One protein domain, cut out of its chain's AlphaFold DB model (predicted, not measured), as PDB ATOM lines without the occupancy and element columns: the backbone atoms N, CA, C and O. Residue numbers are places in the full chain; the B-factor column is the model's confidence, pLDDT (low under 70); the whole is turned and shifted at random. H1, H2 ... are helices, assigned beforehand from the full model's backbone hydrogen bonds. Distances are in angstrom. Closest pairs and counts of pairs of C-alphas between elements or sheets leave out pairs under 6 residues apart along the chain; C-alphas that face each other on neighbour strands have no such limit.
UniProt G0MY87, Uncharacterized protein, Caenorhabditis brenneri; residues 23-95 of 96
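What this domain is: This is residues 23 to 95 of the 96 residues of an uncharacterized protein of Caenorhabditis brenneri (UniProt G0MY87). What does the shape look like? H1 and H2 fold into a helical hairpin, and the longer H3 runs back past H2 at a shallow angle, with few contacts between them. Residues 89 to 95, the last ones printed, stick out free. What is it made of? The printed part has 73 residues with three named helices, H1, H2 and H3 in chain order, and no named strand; the class is all helix. How compact is it? It is only just loose, close to compact, with a radius of gyration of the C-alphas of 13.6 A, and elongated, spanning 42 by 23 by 17 A.

How they stand to each other: How does the hairpin form? H1, residues 23 to 36, and H2, residues 43 to 61, touch and run opposite ways at a shallow tilt of 31 degrees. Their closest C-alphas, those of Tyr 24 and Leu 52, are 6.0 A apart. Where does the third helix stand? H3, residues 68 to 93, is close to H2 but not clearly touching it; the closest C-alphas, of Met 51 and Leu 77, are 7.1 A apart. H2 and H3 run opposite ways at a shallow tilt of 31 degrees. H1 and H3 are apart. What do the backbones show? In H1, H2 and H3 every O i to N i+4 pair is within hydrogen-bond range.

Where its parts are: Where does H1 begin? C-alpha 23 is at (139.050, 417.176, 347.842), and H1 is 20.0 A long from first to last C-alpha. How long are the others? H2 measures 27.0 A and H3 36.3 A, with C-alpha 93 at (119.888, 408.052, 341.207).

The domain as a whole: How far does it reach? The two C-alphas farthest apart, of Val 61 and Leu 95, are 42.6 A apart. Is it continuous? The printed part has no cut, and the links H1 to H2 and H2 to H3 are short. Where is confidence low? The mean pLDDT of the printed part is 71.0, and 32 residues are under 70, among them residues 61 to 71 and 87 to 95.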
ATOM      1  N   LEU A  23     139.474 418.561 348.021       80.38
ATOM      2  CA  LEU A  23     139.050 417.176 347.842       80.38
ATOM      3  C   LEU A  23     139.115 416.394 349.161       80.38
ATOM      4  O   LEU A  23     138.177 415.658 349.477       80.38
ATOM      5  N   TYR A  24     140.159 416.611 349.965       83.69
ATOM      6  CA  TYR A  24     140.291 416.035 351.305       83.69
ATOM      7  C   TYR A  24     139.101 416.425 352.194       83.69
ATOM      8  O   TYR A  24     138.404 415.555 352.714       83.69
ATOM      9  N   MET A  25     138.793 417.724 352.292       81.69
ATOM     10  CA  MET A  25     137.682 418.229 353.112       81.69
ATOM     11  C   MET A  25     136.318 417.694 352.661       81.69
ATOM     12  O   MET A  25     135.496 417.298 353.485       81.69
ATOM     13  N   ARG A  26     136.057 417.666 351.347       80.31
ATOM     14  CA  ARG A  26     134.789 417.154 350.800       80.31
ATOM     15  C   ARG A  26     134.621 415.658 351.057       80.31
ATOM     16  O   ARG A  26     133.514 415.216 351.357       80.31
ATOM     17  N   THR A  27     135.709 414.901 350.968       79.56
ATOM     18  CA  THR A  27     135.715 413.455 351.218       79.56
ATOM     19  C   THR A  27     135.478 413.137 352.689       79.56
ATOM     20  O   THR A  27     134.703 412.236 353.001       79.56
ATOM     21  N   ASP A  28     136.072 413.921 353.589       83.06
ATOM     22  CA  ASP A  28     135.869 413.806 355.035       83.06
ATOM     23  C   ASP A  28     134.408 414.091 355.431       83.06
ATOM     24  O   ASP A  28     133.761 413.281 356.096       83.06
ATOM     25  N   ILE A  29     133.826 415.180 354.910       82.75
ATOM     26  CA  ILE A  29     132.399 415.502 355.094       82.75
ATOM     27  C   ILE A  29     131.507 414.371 354.566       82.75
ATOM     28  O   ILE A  29     130.519 413.989 355.196       82.75
ATOM     29  N   PHE A  30     131.843 413.817 353.402       77.69
ATOM     30  CA  PHE A  30     131.080 412.731 352.808       77.69
ATOM     31  C   PHE A  30     131.123 411.452 353.662       77.69
ATOM     32  O   PHE A  30     130.080 410.841 353.910       77.69
ATOM     33  N   LEU A  31     132.301 411.074 354.166       79.12
ATOM     34  CA  LEU A  31     132.463 409.948 355.087       79.12
ATOM     35  C   LEU A  31     131.663 410.145 356.374       79.12
ATOM     36  O   LEU A  31     130.940 409.234 356.782       79.12
ATOM     37  N   PHE A  32     131.704 411.347 356.951       82.38
ATOM     38  CA  PHE A  32     130.884 411.699 358.108       82.38
ATOM     39  C   PHE A  32     129.388 411.473 357.838       82.38
ATOM     40  O   PHE A  32     128.662 410.928 358.674       82.38
ATOM     41  N   HIS A  33     128.894 411.834 356.651       78.75
ATOM     42  CA  HIS A  33     127.505 411.564 356.280       78.75
ATOM     43  C   HIS A  33     127.205 410.067 356.118       78.75
ATOM     44  O   HIS A  33     126.153 409.618 356.574       78.75
ATOM     45  N   LEU A  34     128.107 409.275 355.529       75.31
ATOM     46  CA  LEU A  34     127.929 407.821 355.434       75.31
ATOM     47  C   LEU A  34     127.890 407.135 356.803       75.31
ATOM     48  O   LEU A  34     127.093 406.217 357.007       75.31
ATOM     49  N   GLU A  35     128.733 407.574 357.735       78.81
ATOM     50  CA  GLU A  35     128.756 407.064 359.107       78.81
ATOM     51  C   GLU A  35     127.439 407.366 359.828       78.81
ATOM     52  O   GLU A  35     126.836 406.459 360.403       78.81
ATOM     53  N   ASN A  36     126.917 408.589 359.692       77.75
ATOM     54  CA  ASN A  36     125.621 408.973 360.263       77.75
ATOM     55  C   ASN A  36     124.432 408.190 359.687       77.75
ATOM     56  O   ASN A  36     123.419 408.018 360.362       77.75
ATOM     57  N   LEU A  37     124.543 407.700 358.452       74.88
ATOM     58  CA  LEU A  37     123.531 406.847 357.825       74.88
ATOM     59  C   LEU A  37     123.669 405.364 358.219       74.88
ATOM     60  O   LEU A  37     122.872 404.542 357.768       74.88
ATOM     61  N   GLY A  38     124.666 405.003 359.036       74.00
ATOM     62  CA  GLY A  38     124.945 403.616 359.419       74.00
ATOM     63  C   GLY A  38     125.608 402.789 358.311       74.00
ATOM     64  O   GLY A  38     125.542 401.563 358.334       74.00
ATOM     65  N   ILE A  39     126.234 403.441 357.323       66.50
ATOM     66  CA  ILE A  39     126.861 402.810 356.143       66.50
ATOM     67  C   ILE A  39     128.405 402.823 356.260       66.50
ATOM     68  O   ILE A  39     129.115 402.341 355.376       66.50
ATOM     69  N   GLY A  40     128.944 403.328 357.375       59.47
ATOM     70  CA  GLY A  40     130.375 403.590 357.596       59.47
ATOM     71  C   GLY A  40     131.322 402.379 357.597       59.47
ATOM     72  O   GLY A  40     132.534 402.563 357.515       59.47
ATOM     73  N   GLU A  41     130.806 401.150 357.659       65.25
ATOM     74  CA  GLU A  41     131.610 399.913 357.590       65.25
ATOM     75  C   GLU A  41     131.541 399.214 356.222       65.25
ATOM     76  O   GLU A  41     132.083 398.126 356.025       65.25
ATOM     77  N   ASN A  42     130.882 399.826 355.235       68.12
ATOM     78  CA  ASN A  42     130.832 399.274 353.889       68.12
ATOM     79  C   ASN A  42     132.208 399.380 353.202       68.12
ATOM     80  O   ASN A  42     132.948 400.342 353.403       68.12
ATOM     81  N   ARG A  43     132.513 398.441 352.299       65.94
ATOM     82  CA  ARG A  43     133.683 398.465 351.401       65.94
ATOM     83  C   ARG A  43     133.883 399.823 350.710       65.94
ATOM     84  O   ARG A  43     135.015 400.222 350.478       65.94
ATOM     85  N   ALA A  44     132.794 400.535 350.414       64.56
ATOM     86  CA  ALA A  44     132.817 401.909 349.909       64.56
ATOM     87  C   ALA A  44     133.506 402.905 350.864       64.56
ATOM     88  O   ALA A  44     134.367 403.664 350.435       64.56
ATOM     89  N   ALA A  45     133.165 402.876 352.155       70.50
ATOM     90  CA  ALA A  45     133.766 403.742 353.170       70.50
ATOM     91  C   ALA A  45     135.255 403.421 353.386       70.50
ATOM     92  O   ALA A  45     136.054 404.331 353.581       70.50
ATOM     93  N   GLY A  46     135.642 402.144 353.268       73.88
ATOM     94  CA  GLY A  46     137.050 401.729 353.284       73.88
ATOM     95  C   GLY A  46     137.886 402.415 352.199       73.88
ATOM     96  O   GLY A  46     138.902 403.023 352.514       73.88
ATOM     97  N   ARG A  47     137.406 402.427 350.946       71.56
ATOM     98  CA  ARG A  47     138.117 403.078 349.826       71.56
ATOM     99  C   ARG A  47     138.243 404.594 349.984       71.56
ATOM    100  O   ARG A  47     139.227 405.180 349.553       71.56
ATOM    101  N   PHE A  48     137.278 405.245 350.627       73.94
ATOM    102  CA  PHE A  48     137.398 406.674 350.929       73.94
ATOM    103  C   PHE A  48     138.401 406.988 352.027       73.94
ATOM    104  O   PHE A  48     139.043 408.032 351.978       73.94
ATOM    105  N   ARG A  49     138.544 406.104 353.017       79.19
ATOM    106  CA  ARG A  49     139.596 406.248 354.027       79.19
ATOM    107  C   ARG A  49     140.978 406.099 353.384       79.19
ATOM    108  O   ARG A  49     141.839 406.923 353.663       79.19
ATOM    109  N   GLU A  50     141.147 405.153 352.455       77.50
ATOM    110  CA  GLU A  50     142.369 405.025 351.636       77.50
ATOM    111  C   GLU A  50     142.649 406.316 350.840       77.50
ATOM    112  O   GLU A  50     143.758 406.847 350.865       77.50
ATOM    113  N   MET A  51     141.620 406.892 350.210       78.75
ATOM    114  CA  MET A  51     141.729 408.163 349.486       78.75
ATOM    115  C   MET A  51     142.118 409.339 350.404       78.75
ATOM    116  O   MET A  51     142.945 410.166 350.020       78.75
ATOM    117  N   LEU A  52     141.566 409.422 351.623       82.75
ATOM    118  CA  LEU A  52     141.963 410.434 352.612       82.75
ATOM    119  C   LEU A  52     143.420 410.271 353.050       82.75
ATOM    120  O   LEU A  52     144.115 411.274 353.210       82.75
ATOM    121  N   GLU A  53     143.887 409.039 353.250       79.62
ATOM    122  CA  GLU A  53     145.280 408.763 353.607       79.62
ATOM    123  C   GLU A  53     146.239 409.211 352.498       79.62
ATOM    124  O   GLU A  53     147.217 409.900 352.786       79.62
ATOM    125  N   MET A  54     145.918 408.922 351.236       75.00
ATOM    126  CA  MET A  54     146.709 409.375 350.088       75.00
ATOM    127  C   MET A  54     146.704 410.900 349.932       75.00
ATOM    128  O   MET A  54     147.764 411.514 349.817       75.00
ATOM    129  N   LEU A  55     145.536 411.548 350.005       78.44
ATOM    130  CA  LEU A  55     145.444 413.011 349.950       78.44
ATOM    131  C   LEU A  55     146.219 413.667 351.094       78.44
ATOM    132  O   LEU A  55     146.881 414.685 350.901       78.44
ATOM    133  N   ARG A  56     146.185 413.064 352.285       79.06
ATOM    134  CA  ARG A  56     146.966 413.515 353.433       79.06
ATOM    135  C   ARG A  56     148.468 413.391 353.187       79.06
ATOM    136  O   ARG A  56     149.194 414.289 353.605       79.06
ATOM    137  N   LEU A  57     148.933 412.327 352.533       74.94
ATOM    138  CA  LEU A  57     150.340 412.177 352.151       74.94
ATOM    139  C   LEU A  57     150.760 413.263 351.156       74.94
ATOM    140  O   LEU A  57     151.727 413.966 351.429       74.94
ATOM    141  N   ILE A  58     149.982 413.495 350.096       73.06
ATOM    142  CA  ILE A  58     150.253 414.560 349.114       73.06
ATOM    143  C   ILE A  58     150.311 415.936 349.800       73.06
ATOM    144  O   ILE A  58     151.233 416.715 349.567       73.06
ATOM    145  N   ILE A  59     149.368 416.231 350.703       73.06
ATOM    146  CA  ILE A  59     149.297 417.518 351.415       73.06
ATOM    147  C   ILE A  59     150.436 417.694 352.437       73.06
ATOM    148  O   ILE A  59     150.955 418.800 352.574       73.06
ATOM    149  N   LEU A  60     150.791 416.650 353.201       71.88
ATOM    150  CA  LEU A  60     151.759 416.748 354.306       71.88
ATOM    151  C   LEU A  60     153.207 416.537 353.873       71.88
ATOM    152  O   LEU A  60     154.099 417.183 354.419       71.88
ATOM    153  N   VAL A  61     153.440 415.592 352.965       67.62
ATOM    154  CA  VAL A  61     154.778 415.229 352.488       67.62
ATOM    155  C   VAL A  61     155.178 416.128 351.322       67.62
ATOM    156  O   VAL A  61     156.362 416.408 351.160       67.62
ATOM    157  N   GLY A  62     154.203 416.646 350.564       58.16
ATOM    158  CA  GLY A  62     154.473 417.470 349.390       58.16
ATOM    159  C   GLY A  62     155.188 416.692 348.289       58.16
ATOM    160  O   GLY A  62     155.911 417.309 347.509       58.16
ATOM    161  N   ASP A  63     155.024 415.363 348.268       57.66
ATOM    162  CA  ASP A  63     155.654 414.501 347.273       57.66
ATOM    163  C   ASP A  63     155.202 414.956 345.887       57.66
ATOM    164  O   ASP A  63     154.009 415.185 345.688       57.66
ATOM    165  N   GLU A  64     156.168 415.227 345.003       59.06
ATOM    166  CA  GLU A  64     155.986 416.073 343.821       59.06
ATOM    167  C   GLU A  64     154.851 415.519 342.948       59.06
ATOM    168  O   GLU A  64     155.103 414.610 342.156       59.06
ATOM    169  N   PRO A  65     153.628 416.093 342.971       57.34
ATOM    170  CA  PRO A  65     152.562 415.617 342.099       57.34
ATOM    171  C   PRO A  65     152.911 415.884 340.636       57.34
ATOM    172  O   PRO A  65     152.210 415.407 339.768       57.34
ATOM    173  N   TYR A  66     153.959 416.666 340.348       54.44
ATOM    174  CA  TYR A  66     154.470 416.963 339.010       54.44
ATOM    175  C   TYR A  66     155.600 416.036 338.552       54.44
ATOM    176  O   TYR A  66     156.059 416.169 337.415       54.44
ATOM    177  N   SER A  67     156.074 415.139 339.420       66.44
ATOM    178  CA  SER A  67     156.872 413.999 338.977       66.44
ATOM    179  C   SER A  67     155.978 413.037 338.185       66.44
ATOM    180  O   SER A  67     154.759 413.072 338.329       66.44
ATOM    181  N   GLU A  68     156.561 412.198 337.330       67.25
ATOM    182  CA  GLU A  68     155.795 411.196 336.568       67.25
ATOM    183  C   GLU A  68     155.039 410.245 337.516       67.25
ATOM    184  O   GLU A  68     153.844 410.040 337.351       67.25
ATOM    185  N   GLU A  69     155.698 409.798 338.590       68.94
ATOM    186  CA  GLU A  69     155.102 408.969 339.651       68.94
ATOM    187  C   GLU A  69     153.982 409.705 340.409       68.94
ATOM    188  O   GLU A  69     152.912 409.153 340.644       68.94
ATOM    189  N   GLY A  70     154.178 410.990 340.717       67.12
ATOM    190  CA  GLY A  70     153.154 411.807 341.361       67.12
ATOM    191  C   GLY A  70     151.958 412.120 340.457       67.12
ATOM    192  O   GLY A  70     150.839 412.208 340.957       67.12
ATOM    193  N   GLN A  71     152.158 412.272 339.144       65.94
ATOM    194  CA  GLN A  71     151.060 412.419 338.181       65.94
ATOM    195  C   GLN A  71     150.273 411.109 338.057       65.94
ATOM    196  O   GLN A  71     149.046 411.153 338.109       65.94
ATOM    197  N   ASP A  72     150.954 409.961 337.996       73.50
ATOM    198  CA  ASP A  72     150.312 408.641 337.992       73.50
ATOM    199  C   ASP A  72     149.460 408.423 339.256       73.50
ATOM    200  O   ASP A  72     148.330 407.931 339.185       73.50
ATOM    201  N   ASP A  73     149.956 408.835 340.424       69.44
ATOM    202  CA  ASP A  73     149.204 408.768 341.679       69.44
ATOM    203  C   ASP A  73     147.982 409.701 341.686       69.44
ATOM    204  O   ASP A  73     146.912 409.325 342.176       69.44
ATOM    205  N   VAL A  74     148.104 410.907 341.119       67.94
ATOM    206  CA  VAL A  74     146.987 411.853 340.970       67.94
ATOM    207  C   VAL A  74     145.927 411.319 340.005       67.94
ATOM    208  O   VAL A  74     144.737 411.389 340.319       67.94
ATOM    209  N   ASP A  75     146.332 410.752 338.873       70.56
ATOM    210  CA  ASP A  75     145.417 410.167 337.894       70.56
ATOM    211  C   ASP A  75     144.695 408.947 338.482       70.56
ATOM    212  O   ASP A  75     143.467 408.857 338.412       70.56
ATOM    213  N   ASN A  76     145.415 408.079 339.202       73.62
ATOM    214  CA  ASN A  76     144.816 406.974 339.953       73.62
ATOM    215  C   ASN A  76     143.789 407.465 340.991       73.62
ATOM    216  O   ASN A  76     142.739 406.839 341.174       73.62
ATOM    217  N   LEU A  77     144.057 408.585 341.673       69.56
ATOM    218  CA  LEU A  77     143.122 409.186 342.630       69.56
ATOM    219  C   LEU A  77     141.857 409.716 341.950       69.56
ATOM    220  O   LEU A  77     140.753 409.506 342.465       69.56
ATOM    221  N   ILE A  78     142.004 410.392 340.810       68.88
ATOM    222  CA  ILE A  78     140.876 410.904 340.025       68.88
ATOM    223  C   ILE A  78     140.018 409.739 339.532       68.88
ATOM    224  O   ILE A  78     138.798 409.771 339.707       68.88
ATOM    225  N   ASP A  79     140.633 408.683 339.003       76.44
ATOM    226  CA  ASP A  79     139.923 407.504 338.507       76.44
ATOM    227  C   ASP A  79     139.161 406.774 339.617       76.44
ATOM    228  O   ASP A  79     137.988 406.426 339.448       76.44
ATOM    229  N   LEU A  80     139.780 406.593 340.790       72.12
ATOM    230  CA  LEU A  80     139.113 406.003 341.955       72.12
ATOM    231  C   LEU A  80     137.917 406.838 342.414       72.12
ATOM    232  O   LEU A  80     136.866 406.278 342.745       72.12
ATOM    233  N   PHE A  81     138.062 408.162 342.426       70.94
ATOM    234  CA  PHE A  81     136.984 409.074 342.784       70.94
ATOM    235  C   PHE A  81     135.835 409.017 341.762       70.94
ATOM    236  O   PHE A  81     134.669 408.910 342.152       70.94
ATOM    237  N   MET A  82     136.147 409.034 340.463       71.06
ATOM    238  CA  MET A  82     135.162 409.025 339.377       71.06
ATOM    239  C   MET A  82     134.407 407.689 339.270       71.06
ATOM    240  O   MET A  82     133.174 407.713 339.268       71.06
ATOM    241  N   ASP A  83     135.098 406.537 339.284       75.88
ATOM    242  CA  ASP A  83     134.477 405.189 339.313       75.88
ATOM    243  C   ASP A  83     133.526 405.056 340.506       75.88
ATOM    244  O   ASP A  83     132.441 404.471 340.434       75.88
ATOM    245  N   PHE A  84     133.909 405.639 341.637       66.88
ATOM    246  CA  PHE A  84     133.088 405.587 342.825       66.88
ATOM    247  C   PHE A  84     131.849 406.495 342.741       66.88
ATOM    248  O   PHE A  84     130.741 406.054 343.076       66.88
ATOM    249  N   MET A  85     132.005 407.739 342.281       67.56
ATOM    250  CA  MET A  85     130.888 408.663 342.071       67.56
ATOM    251  C   MET A  85     129.876 408.100 341.073       67.56
ATOM    252  O   MET A  85     128.671 408.188 341.318       67.56
ATOM    253  N   GLU A  86     130.345 407.451 340.008       71.00
ATOM    254  CA  GLU A  86     129.498 406.760 339.039       71.00
ATOM    255  C   GLU A  86     128.694 405.630 339.697       71.00
ATOM    256  O   GLU A  86     127.478 405.550 339.526       71.00
ATOM    257  N   ARG A  87     129.322 404.802 340.542       65.81
ATOM    258  CA  ARG A  87     128.631 403.715 341.264       65.81
ATOM    259  C   ARG A  87     127.619 404.215 342.286       65.81
ATOM    260  O   ARG A  87     126.561 403.599 342.444       65.81
ATOM    261  N   LEU A  88     127.922 405.294 343.008       66.44
ATOM    262  CA  LEU A  88     126.954 405.918 343.909       66.44
ATOM    263  C   LEU A  88     125.784 406.502 343.140       66.44
ATOM    264  O   LEU A  88     124.634 406.252 343.503       66.44
ATOM    265  N   TYR A  89     126.075 407.261 342.084       63.91
ATOM    266  CA  TYR A  89     125.044 407.827 341.235       63.91
ATOM    267  C   TYR A  89     124.153 406.713 340.689       63.91
ATOM    268  O   TYR A  89     122.934 406.775 340.821       63.91
ATOM    269  N   ALA A  90     124.749 405.617 340.222       68.81
ATOM    270  CA  ALA A  90     123.994 404.495 339.706       68.81
ATOM    271  C   ALA A  90     123.116 403.803 340.751       68.81
ATOM    272  O   ALA A  90     121.989 403.396 340.472       68.81
ATOM    273  N   ARG A  91     123.611 403.687 341.983       65.94
ATOM    274  CA  ARG A  91     122.892 403.029 343.073       65.94
ATOM    275  C   ARG A  91     121.749 403.869 343.642       65.94
ATOM    276  O   ARG A  91     120.762 403.294 344.093       65.94
ATOM    277  N   TYR A  92     121.893 405.191 343.667       61.88
ATOM    278  CA  TYR A  92     120.954 406.084 344.353       61.88
ATOM    279  C   TYR A  92     120.106 406.946 343.412       61.88
ATOM    280  O   TYR A  92     119.043 407.402 343.822       61.88
ATOM    281  N   PHE A  93     120.531 407.143 342.161       60.34
ATOM    282  CA  PHE A  93     119.888 408.052 341.207       60.34
ATOM    283  C   PHE A  93     119.364 407.369 339.928       60.34
ATOM    284  O   PHE A  93     118.823 408.054 339.065       60.34
ATOM    285  N   HIS A  94     119.423 406.035 339.807       51.97
ATOM    286  CA  HIS A  94     118.758 405.283 338.722       51.97
ATOM    287  C   HIS A  94     117.350 404.763 339.079       51.97
ATOM    288  O   HIS A  94     116.886 403.767 338.533       51.97
ATOM    289  N   LEU A  95     116.641 405.454 339.975       46.28
ATOM    290  CA  LEU A  95     115.186 405.336 340.108       46.28
ATOM    291  C   LEU A  95     114.522 406.412 339.237       46.28
ATOM    292  O   LEU A  95     114.040 407.414 339.754       46.28
TER     293      LEU A  95